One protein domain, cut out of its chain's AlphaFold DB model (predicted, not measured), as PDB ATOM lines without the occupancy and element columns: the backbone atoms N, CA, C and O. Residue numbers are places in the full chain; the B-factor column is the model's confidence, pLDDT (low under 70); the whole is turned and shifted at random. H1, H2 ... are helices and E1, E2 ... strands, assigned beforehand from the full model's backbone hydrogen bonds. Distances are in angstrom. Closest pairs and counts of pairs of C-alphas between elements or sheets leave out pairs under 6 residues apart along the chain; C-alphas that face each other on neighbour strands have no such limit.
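Overview. This is residues 86 to 115 and 122 to 158 of the 158 residues of the protein "GM30016p2" of Drosophila melanogaster (UniProt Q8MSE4). A small two-stranded hairpin, E1 and E2, sits far out from a loose cluster of three helices, H1, H2 and H3; in the long link from E2 to H3, residues 136 to 141 and 143 to 148 stand free. The 67 printed residues, with three named helices and two named strands in the order H1, H2, E1, E2, H3, are mostly helix by class, with under half in named elements. The sheet, E1 - E2, is antiparallel. The whole is extended, radius of gyration of the C-alphas 18.1 A, spanning 55 by 29 by 19 A.

Along the chain. E1, residues 124 to 126, begins at C-alpha 124 (30.325, -5.610, 90.885) and is 6.1 A long; E2, 131 to 133, is 6.5 A. H3, 149 to 157, is 12.5 A, ending at C-alpha 157 (0.780, -2.856, 85.230). H2, 104 to 115, is 19.2 A; H1, 91 to 94, is 5.0 A.

Arrangement. In the hairpin, N 124 and O 133 are 2.9 A apart, within hydrogen-bond range. E1 and H3 are apart. H3 only just touches H1, with 3 pairs of C-alphas within 8 A, the closest Gln 150 and Ala 94, 6.9 A. H2 and H3 are close but not clearly touching, about perpendicular at 78 degrees, closest C-alphas Lys 111 and Tyr 157, 6.8 A; H2 and H1 are close but not clearly touching, closest C-alphas Leu 107 and Ala 94, 7.3 A. Every O i to N i+4 pair is within hydrogen-bond range in H3, but 1 of 8 in H2, beside 7 of 9 O i to N i+3 pairs; H1 is too short for any O i to N i+4 pair.

Size, cuts and confidence. The farthest C-alphas, Thr 102 and Leu 128, are 55.7 A apart. Residues 116 to 121 are not printed; C-alphas 115 and 122 are 17.3 A apart across the cut. The model's pLDDT is under 70 in 24 residues, among them 108 to 115 and 146 to 158.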
ATOM      1  N   ALA A  86     -10.266   1.554  86.402       78.23
ATOM      2  CA  ALA A  86     -10.738   2.850  85.955       78.23
ATOM      3  C   ALA A  86     -11.255   3.754  87.090       78.23
ATOM      4  O   ALA A  86     -11.406   4.954  86.870       78.23
ATOM      5  N   SER A  87     -11.488   3.212  88.291       79.73
ATOM      6  CA  SER A  87     -11.811   3.986  89.494       79.73
ATOM      7  C   SER A  87     -10.575   4.616  90.160       79.73
ATOM      8  O   SER A  87     -10.716   5.606  90.877       79.73
ATOM      9  N   VAL A  88      -9.368   4.082  89.910       78.06
ATOM     10  CA  VAL A  88      -8.114   4.488  90.579       78.06
ATOM     11  C   VAL A  88      -7.148   5.213  89.636       78.06
ATOM     12  O   VAL A  88      -6.502   6.182  90.039       78.06
ATOM     13  N   VAL A  89      -7.024   4.756  88.386       76.14
ATOM     14  CA  VAL A  89      -6.058   5.311  87.422       76.14
ATOM     15  C   VAL A  89      -6.559   6.633  86.849       76.14
ATOM     16  O   VAL A  89      -7.635   6.685  86.263       76.14
ATOM     17  N   ASP A  90      -5.721   7.672  86.905       78.82
ATOM     18  CA  ASP A  90      -5.890   8.890  86.106       78.82
ATOM     19  C   ASP A  90      -5.181   8.740  84.742       78.82
ATOM     20  O   ASP A  90      -3.941   8.736  84.682       78.82
ATOM     21  N   PRO A  91      -5.921   8.663  83.617       77.85
ATOM     22  CA  PRO A  91      -5.320   8.562  82.293       77.85
ATOM     23  C   PRO A  91      -4.441   9.757  81.913       77.85
ATOM     24  O   PRO A  91      -3.517   9.589  81.117       77.85
ATOM     25  N   LYS A  92      -4.681  10.955  82.469       77.59
ATOM     26  CA  LYS A  92      -3.874  12.148  82.158       77.59
ATOM     27  C   LYS A  92      -2.458  12.063  82.718       77.59
ATOM     28  O   LYS A  92      -1.554  12.667  82.144       77.59
ATOM     29  N   LEU A  93      -2.277  11.340  83.824       73.51
ATOM     30  CA  LEU A  93      -0.970  11.088  84.435       73.51
ATOM     31  C   LEU A  93      -0.279   9.869  83.819       73.51
ATOM     32  O   LEU A  93       0.944   9.849  83.709       73.51
ATOM     33  N   ALA A  94      -1.046   8.853  83.416       73.31
ATOM     34  CA  ALA A  94      -0.490   7.628  82.843       73.31
ATOM     35  C   ALA A  94      -0.031   7.792  81.380       73.31
ATOM     36  O   ALA A  94       0.840   7.057  80.914       73.31
ATOM     37  N   LEU A  95      -0.612   8.742  80.645       76.74
ATOM     38  CA  LEU A  95      -0.252   9.034  79.263       76.74
ATOM     39  C   LEU A  95       0.871  10.083  79.155       76.74
ATOM     40  O   LEU A  95       0.965  10.988  79.984       76.74
ATOM     41  N   PRO A  96       1.718  10.018  78.109       77.86
ATOM     42  CA  PRO A  96       2.719  11.046  77.869       77.86
ATOM     43  C   PRO A  96       2.061  12.413  77.636       77.86
ATOM     44  O   PRO A  96       1.012  12.530  76.992       77.86
ATOM     45  N   LYS A  97       2.711  13.464  78.150       81.23
ATOM     46  CA  LYS A  97       2.215  14.844  78.107       81.23
ATOM     47  C   LYS A  97       1.840  15.250  76.676       81.23
ATOM     48  O   LYS A  97       2.680  15.216  75.782       81.23
ATOM     49  N   GLY A  98       0.589  15.673  76.489       82.79
ATOM     50  CA  GLY A  98       0.053  16.124  75.198       82.79
ATOM     51  C   GLY A  98      -0.682  15.054  74.387       82.79
ATOM     52  O   GLY A  98      -1.178  15.371  73.312       82.79
ATOM     53  N   THR A  99      -0.787  13.817  74.881       81.36
ATOM     54  CA  THR A  99      -1.645  12.796  74.261       81.36
ATOM     55  C   THR A  99      -3.018  12.752  74.926       81.36
ATOM     56  O   THR A  99      -3.130  12.826  76.150       81.36
ATOM     57  N   GLU A 100      -4.073  12.657  74.117       83.55
ATOM     58  CA  GLU A 100      -5.444  12.507  74.607       83.55
ATOM     59  C   GLU A 100      -5.771  11.030  74.842       83.55
ATOM     60  O   GLU A 100      -5.340  10.141  74.100       83.55
ATOM     61  N   PHE A 101      -6.533  10.761  75.900       82.26
ATOM     62  CA  PHE A 101      -6.986   9.414  76.214       82.26
ATOM     63  C   PHE A 101      -8.110   8.999  75.268       82.26
ATOM     64  O   PHE A 101      -9.170   9.617  75.251       82.26
ATOM     65  N   THR A 102      -7.880   7.927  74.506       82.65
ATOM     66  CA  THR A 102      -8.863   7.405  73.541       82.65
ATOM     67  C   THR A 102      -9.480   6.074  73.975       82.65
ATOM     68  O   THR A 102     -10.649   5.816  73.703       82.65
ATOM     69  N   SER A 103      -8.713   5.209  74.648       84.28
ATOM     70  CA  SER A 103      -9.146   3.866  75.049       84.28
ATOM     71  C   SER A 103      -8.248   3.284  76.143       84.28
ATOM     72  O   SER A 103      -7.032   3.477  76.127       84.28
ATOM     73  N   TRP A 104      -8.823   2.457  77.023       77.92
ATOM     74  CA  TRP A 104      -8.092   1.668  78.028       77.92
ATOM     75  C   TRP A 104      -7.021   0.742  77.425       77.92
ATOM     76  O   TRP A 104      -5.994   0.488  78.052       77.92
ATOM     77  N   SER A 105      -7.199   0.303  76.174       76.78
ATOM     78  CA  SER A 105      -6.203  -0.516  75.461       76.78
ATOM     79  C   SER A 105      -4.874   0.213  75.207       76.78
ATOM     80  O   SER A 105      -3.830  -0.428  75.072       76.78
ATOM     81  N   GLN A 106      -4.879   1.552  75.169       75.28
ATOM     82  CA  GLN A 106      -3.675   2.370  74.984       75.28
ATOM     83  C   GLN A 106      -2.740   2.283  76.196       75.28
ATOM     84  O   GLN A 106      -1.524   2.236  76.022       75.28
ATOM     85  N   LEU A 107      -3.304   2.197  77.406       70.95
ATOM     86  CA  LEU A 107      -2.539   2.056  78.649       70.95
ATOM     87  C   LEU A 107      -1.892   0.668  78.754       70.95
ATOM     88  O   LEU A 107      -0.737   0.552  79.155       70.95
ATOM     89  N   GLN A 108      -2.582  -0.379  78.291       68.31
ATOM     90  CA  GLN A 108      -2.044  -1.744  78.277       68.31
ATOM     91  C   GLN A 108      -0.825  -1.901  77.347       68.31
ATOM     92  O   GLN A 108       0.077  -2.682  77.643       68.31
ATOM     93  N   LYS A 109      -0.758  -1.154  76.232       61.93
ATOM     94  CA  LYS A 109       0.341  -1.264  75.249       61.93
ATOM     95  C   LYS A 109       1.698  -0.774  75.767       61.93
ATOM     96  O   LYS A 109       2.720  -1.250  75.273       61.93
ATOM     97  N   GLY A 110       1.734   0.114  76.767       57.05
ATOM     98  CA  GLY A 110       2.988   0.565  77.389       57.05
ATOM     99  C   GLY A 110       3.816  -0.586  77.986       57.05
ATOM    100  O   GLY A 110       5.046  -0.561  77.905       57.05
ATOM    101  N   LYS A 111       3.134  -1.640  78.467       50.03
ATOM    102  CA  LYS A 111       3.704  -2.869  79.051       50.03
ATOM    103  C   LYS A 111       4.716  -3.564  78.128       50.03
ATOM    104  O   LYS A 111       5.795  -3.939  78.565       50.03
ATOM    105  N   VAL A 112       4.428  -3.662  76.825       50.80
ATOM    106  CA  VAL A 112       5.277  -4.421  75.877       50.80
ATOM    107  C   VAL A 112       6.631  -3.737  75.633       50.80
ATOM    108  O   VAL A 112       7.606  -4.397  75.280       50.80
ATOM    109  N   SER A 113       6.720  -2.419  75.835       50.86
ATOM    110  CA  SER A 113       7.932  -1.660  75.499       50.86
ATOM    111  C   SER A 113       8.924  -1.528  76.662       50.86
ATOM    112  O   SER A 113      10.124  -1.443  76.407       50.86
ATOM    113  N   GLN A 114       8.469  -1.517  77.923       51.15
ATOM    114  CA  GLN A 114       9.355  -1.303  79.082       51.15
ATOM    115  C   GLN A 114       9.961  -2.583  79.676       51.15
ATOM    116  O   GLN A 114      11.106  -2.529  80.132       51.15
ATOM    117  N   ASP A 115       9.289  -3.738  79.583       48.89
ATOM    118  CA  ASP A 115       9.841  -5.022  80.063       48.89
ATOM    119  C   ASP A 115      11.176  -5.390  79.391       48.89
ATOM    120  O   ASP A 115      12.021  -6.076  79.967       48.89
ATOM    121  N   SER A 122      24.715  -4.755  86.630       72.58
ATOM    122  CA  SER A 122      25.952  -5.435  86.269       72.58
ATOM    123  C   SER A 122      26.666  -5.907  87.540       72.58
ATOM    124  O   SER A 122      26.728  -5.143  88.508       72.58
ATOM    125  N   PRO A 123      27.210  -7.135  87.557       76.47
ATOM    126  CA  PRO A 123      27.909  -7.655  88.722       76.47
ATOM    127  C   PRO A 123      29.107  -6.766  89.074       76.47
ATOM    128  O   PRO A 123      29.894  -6.382  88.207       76.47
ATOM    129  N   VAL A 124      29.242  -6.441  90.357       80.20
ATOM    130  CA  VAL A 124      30.325  -5.610  90.885       80.20
ATOM    131  C   VAL A 124      31.497  -6.518  91.247       80.20
ATOM    132  O   VAL A 124      31.328  -7.510  91.955       80.20
ATOM    133  N   ASN A 125      32.693  -6.189  90.760       84.22
ATOM    134  CA  ASN A 125      33.917  -6.886  91.144       84.22
ATOM    135  C   ASN A 125      34.330  -6.455  92.560       84.22
ATOM    136  O   ASN A 125      34.564  -5.271  92.808       84.22
ATOM    137  N   CYS A 126      34.398  -7.405  93.490       82.41
ATOM    138  CA  CYS A 126      34.750  -7.132  94.874       82.41
ATOM    139  C   CYS A 126      36.241  -7.381  95.124       82.41
ATOM    140  O   CYS A 126      36.717  -8.515  95.114       82.41
ATOM    141  N   ASN A 127      36.977  -6.309  95.431       86.09
ATOM    142  CA  ASN A 127      38.417  -6.371  95.706       86.09
ATOM    143  C   ASN A 127      38.785  -7.202  96.952       86.09
ATOM    144  O   ASN A 127      39.926  -7.644  97.056       86.09
ATOM    145  N   LEU A 128      37.848  -7.424  97.884       86.48
ATOM    146  CA  LEU A 128      38.112  -8.131  99.144       86.48
ATOM    147  C   LEU A 128      38.158  -9.657  98.974       86.48
ATOM    148  O   LEU A 128      39.007 -10.322  99.555       86.48
ATOM    149  N   CYS A 129      37.260 -10.212  98.163       87.91
ATOM    150  CA  CYS A 129      37.155 -11.653  97.908       87.91
ATOM    151  C   CYS A 129      37.628 -12.055  96.503       87.91
ATOM    152  O   CYS A 129      37.694 -13.246  96.212       87.91
ATOM    153  N   ARG A 130      37.959 -11.085  95.634       83.66
ATOM    154  CA  ARG A 130      38.285 -11.291  94.209       83.66
ATOM    155  C   ARG A 130      37.208 -12.081  93.453       83.66
ATOM    156  O   ARG A 130      37.519 -12.824  92.525       83.66
ATOM    157  N   THR A 131      35.944 -11.929  93.846       87.03
ATOM    158  CA  THR A 131      34.788 -12.524  93.163       87.03
ATOM    159  C   THR A 131      33.772 -11.456  92.764       87.03
ATOM    160  O   THR A 131      33.813 -10.310  93.220       87.03
ATOM    161  N   PHE A 132      32.868 -11.823  91.857       85.43
ATOM    162  CA  PHE A 132      31.784 -10.960  91.406       85.43
ATOM    163  C   PHE A 132      30.583 -11.090  92.342       85.43
ATOM    164  O   PHE A 132      30.081 -12.191  92.572       85.43
ATOM    165  N   HIS A 133      30.098  -9.961  92.854       80.09
ATOM    166  CA  HIS A 133      28.881  -9.897  93.652       80.09
ATOM    167  C   HIS A 133      27.786  -9.171  92.884       80.09
ATOM    168  O   HIS A 133      27.997  -8.099  92.317       80.09
ATOM    169  N   GLN A 134      26.594  -9.756  92.889       80.86
ATOM    170  CA  GLN A 134      25.412  -9.090  92.376       80.86
ATOM    171  C   GLN A 134      24.773  -8.307  93.526       80.86
ATOM    172  O   GLN A 134      24.367  -8.920  94.517       80.86
ATOM    173  N   PRO A 135      24.712  -6.967  93.451       75.37
ATOM    174  CA  PRO A 135      24.068  -6.194  94.497       75.37
ATOM    175  C   PRO A 135      22.571  -6.530  94.510       75.37
ATOM    176  O   PRO A 135      21.872  -6.327  93.519       75.37
ATOM    177  N   VAL A 136      22.073  -7.045  95.636       76.11
ATOM    178  CA  VAL A 136      20.629  -7.188  95.870       76.11
ATOM    179  C   VAL A 136      20.106  -5.817  96.283       76.11
ATOM    180  O   VAL A 136      20.028  -5.485  97.465       76.11
ATOM    181  N   THR A 137      19.805  -4.972  95.304       72.02
ATOM    182  CA  THR A 137      19.148  -3.693  95.572       72.02
ATOM    183  C   THR A 137      17.654  -3.942  95.741       72.02
ATOM    184  O   THR A 137      16.958  -4.201  94.761       72.02
ATOM    185  N   ARG A 138      17.146  -3.857  96.974       70.61
ATOM    186  CA  ARG A 138      15.714  -3.625  97.202       70.61
ATOM    187  C   ARG A 138      15.477  -2.118  97.180       70.61
ATOM    188  O   ARG A 138      16.198  -1.390  97.863       70.61
ATOM    189  N   ALA A 139      14.510  -1.648  96.398       70.54
ATOM    190  CA  ALA A 139      14.078  -0.261  96.509       70.54
ATOM    191  C   ALA A 139      13.558  -0.017  97.945       70.54
ATOM    192  O   ALA A 139      12.923  -0.911  98.517       70.54
ATOM    193  N   PRO A 140      13.864   1.127  98.577       70.14
ATOM    194  CA  PRO A 140      13.244   1.480  99.848       70.14
ATOM    195  C   PRO A 140      11.727   1.600  99.653       70.14
ATOM    196  O   PRO A 140      11.285   2.230  98.700       70.14
ATOM    197  N   ILE A 141      10.938   0.999 100.550       68.84
ATOM    198  CA  ILE A 141       9.472   1.105 100.514       68.84
ATOM    199  C   ILE A 141       9.104   2.549 100.895       68.84
ATOM    200  O   ILE A 141       9.431   2.963 102.015       68.84
ATOM    201  N   PRO A 142       8.469   3.338 100.009       66.74
ATOM    202  CA  PRO A 142       8.076   4.699 100.340       66.74
ATOM    203  C   PRO A 142       6.988   4.704 101.433       66.74
ATOM    204  O   PRO A 142       6.119   3.832 101.461       66.74
ATOM    205  N   PRO A 143       7.002   5.677 102.364       72.06
ATOM    206  CA  PRO A 143       5.891   5.892 103.294       72.06
ATOM    207  C   PRO A 143       4.580   6.182 102.547       72.06
ATOM    208  O   PRO A 143       4.616   6.835 101.512       72.06
ATOM    209  N   LEU A 144       3.421   5.830 103.122       68.37
ATOM    210  CA  LEU A 144       2.094   5.972 102.484       68.37
ATOM    211  C   LEU A 144       1.792   7.384 101.931       68.37
ATOM    212  O   LEU A 144       1.094   7.522 100.939       68.37
ATOM    213  N   ARG A 145       2.344   8.450 102.531       73.22
ATOM    214  CA  ARG A 145       2.192   9.838 102.035       73.22
ATOM    215  C   ARG A 145       2.965  10.144 100.746       73.22
ATOM    216  O   ARG A 145       2.723  11.168 100.123       73.22
ATOM    217  N   PHE A 146       3.945   9.310 100.423       62.09
ATOM    218  CA  PHE A 146       4.729   9.352  99.191       62.09
ATOM    219  C   PHE A 146       4.272   8.270  98.214       62.09
ATOM    220  O   PHE A 146       4.979   8.014  97.248       62.09
ATOM    221  N   LEU A 147       3.128   7.626  98.478       65.56
ATOM    222  CA  LEU A 147       2.486   6.753  97.514       65.56
ATOM    223  C   LEU A 147       2.057   7.626  96.331       65.56
ATOM    224  O   LEU A 147       0.992   8.242  96.340       65.56
ATOM    225  N   ASP A 148       2.944   7.743  95.351       65.75
ATOM    226  CA  ASP A 148       2.642   8.425  94.111       65.75
ATOM    227  C   ASP A 148       1.608   7.573  93.370       65.75
ATOM    228  O   ASP A 148       1.797   6.368  93.182       65.75
ATOM    229  N   LEU A 149       0.504   8.184  92.941       65.00
ATOM    230  CA  LEU A 149      -0.473   7.508  92.087       65.00
ATOM    231  C   LEU A 149       0.213   6.961  90.831       65.00
ATOM    232  O   LEU A 149      -0.171   5.909  90.330       65.00
ATOM    233  N   GLN A 150       1.275   7.618  90.357       63.37
ATOM    234  CA  GLN A 150       2.099   7.116  89.266       63.37
ATOM    235  C   GLN A 150       2.818   5.800  89.624       63.37
ATOM    236  O   GLN A 150       2.916   4.906  88.781       63.37
ATOM    237  N   GLU A 151       3.279   5.629  90.865       65.76
ATOM    238  CA  GLU A 151       3.921   4.394  91.335       65.76
ATOM    239  C   GLU A 151       2.901   3.265  91.533       65.76
ATOM    240  O   GLU A 151       3.144   2.146  91.099       65.76
ATOM    241  N   VAL A 152       1.719   3.552  92.088       66.36
ATOM    242  CA  VAL A 152       0.625   2.561  92.200       66.36
ATOM    243  C   VAL A 152       0.180   2.092  90.820       66.36
ATOM    244  O   VAL A 152       0.043   0.892  90.576       66.36
ATOM    245  N   ASN A 153       0.006   3.044  89.900       64.22
ATOM    246  CA  ASN A 153      -0.377   2.747  88.530       64.22
ATOM    247  C   ASN A 153       0.698   1.894  87.849       64.22
ATOM    248  O   ASN A 153       0.365   0.905  87.205       64.22
ATOM    249  N   THR A 154       1.986   2.215  88.013       64.99
ATOM    250  CA  THR A 154       3.067   1.410  87.414       64.99
ATOM    251  C   THR A 154       3.233   0.039  88.079       64.99
ATOM    252  O   THR A 154       3.443  -0.939  87.366       64.99
ATOM    253  N   ALA A 155       3.087  -0.077  89.403       64.51
ATOM    254  CA  ALA A 155       3.203  -1.340  90.137       64.51
ATOM    255  C   ALA A 155       2.120  -2.361  89.758       64.51
ATOM    256  O   ALA A 155       2.394  -3.555  89.762       64.51
ATOM    257  N   TYR A 156       0.912  -1.911  89.409       60.61
ATOM    258  CA  TYR A 156      -0.164  -2.807  88.973       60.61
ATOM    259  C   TYR A 156       0.006  -3.297  87.524       60.61
ATOM    260  O   TYR A 156      -0.389  -4.415  87.197       60.61
ATOM    261  N   TYR A 157       0.576  -2.473  86.634       58.30
ATOM    262  CA  TYR A 157       0.780  -2.856  85.230       58.30
ATOM    263  C   TYR A 157       2.040  -3.706  84.976       58.30
ATOM    264  O   TYR A 157       2.144  -4.256  83.874       58.30
ATOM    265  N   ASN A 158       2.952  -3.857  85.945       51.45
ATOM    266  CA  ASN A 158       4.084  -4.798  85.888       51.45
ATOM    267  C   ASN A 158       3.633  -6.211  86.279       51.45
ATOM    268  O   ASN A 158       3.514  -7.054  85.353       51.45
TER     269      ASN A 158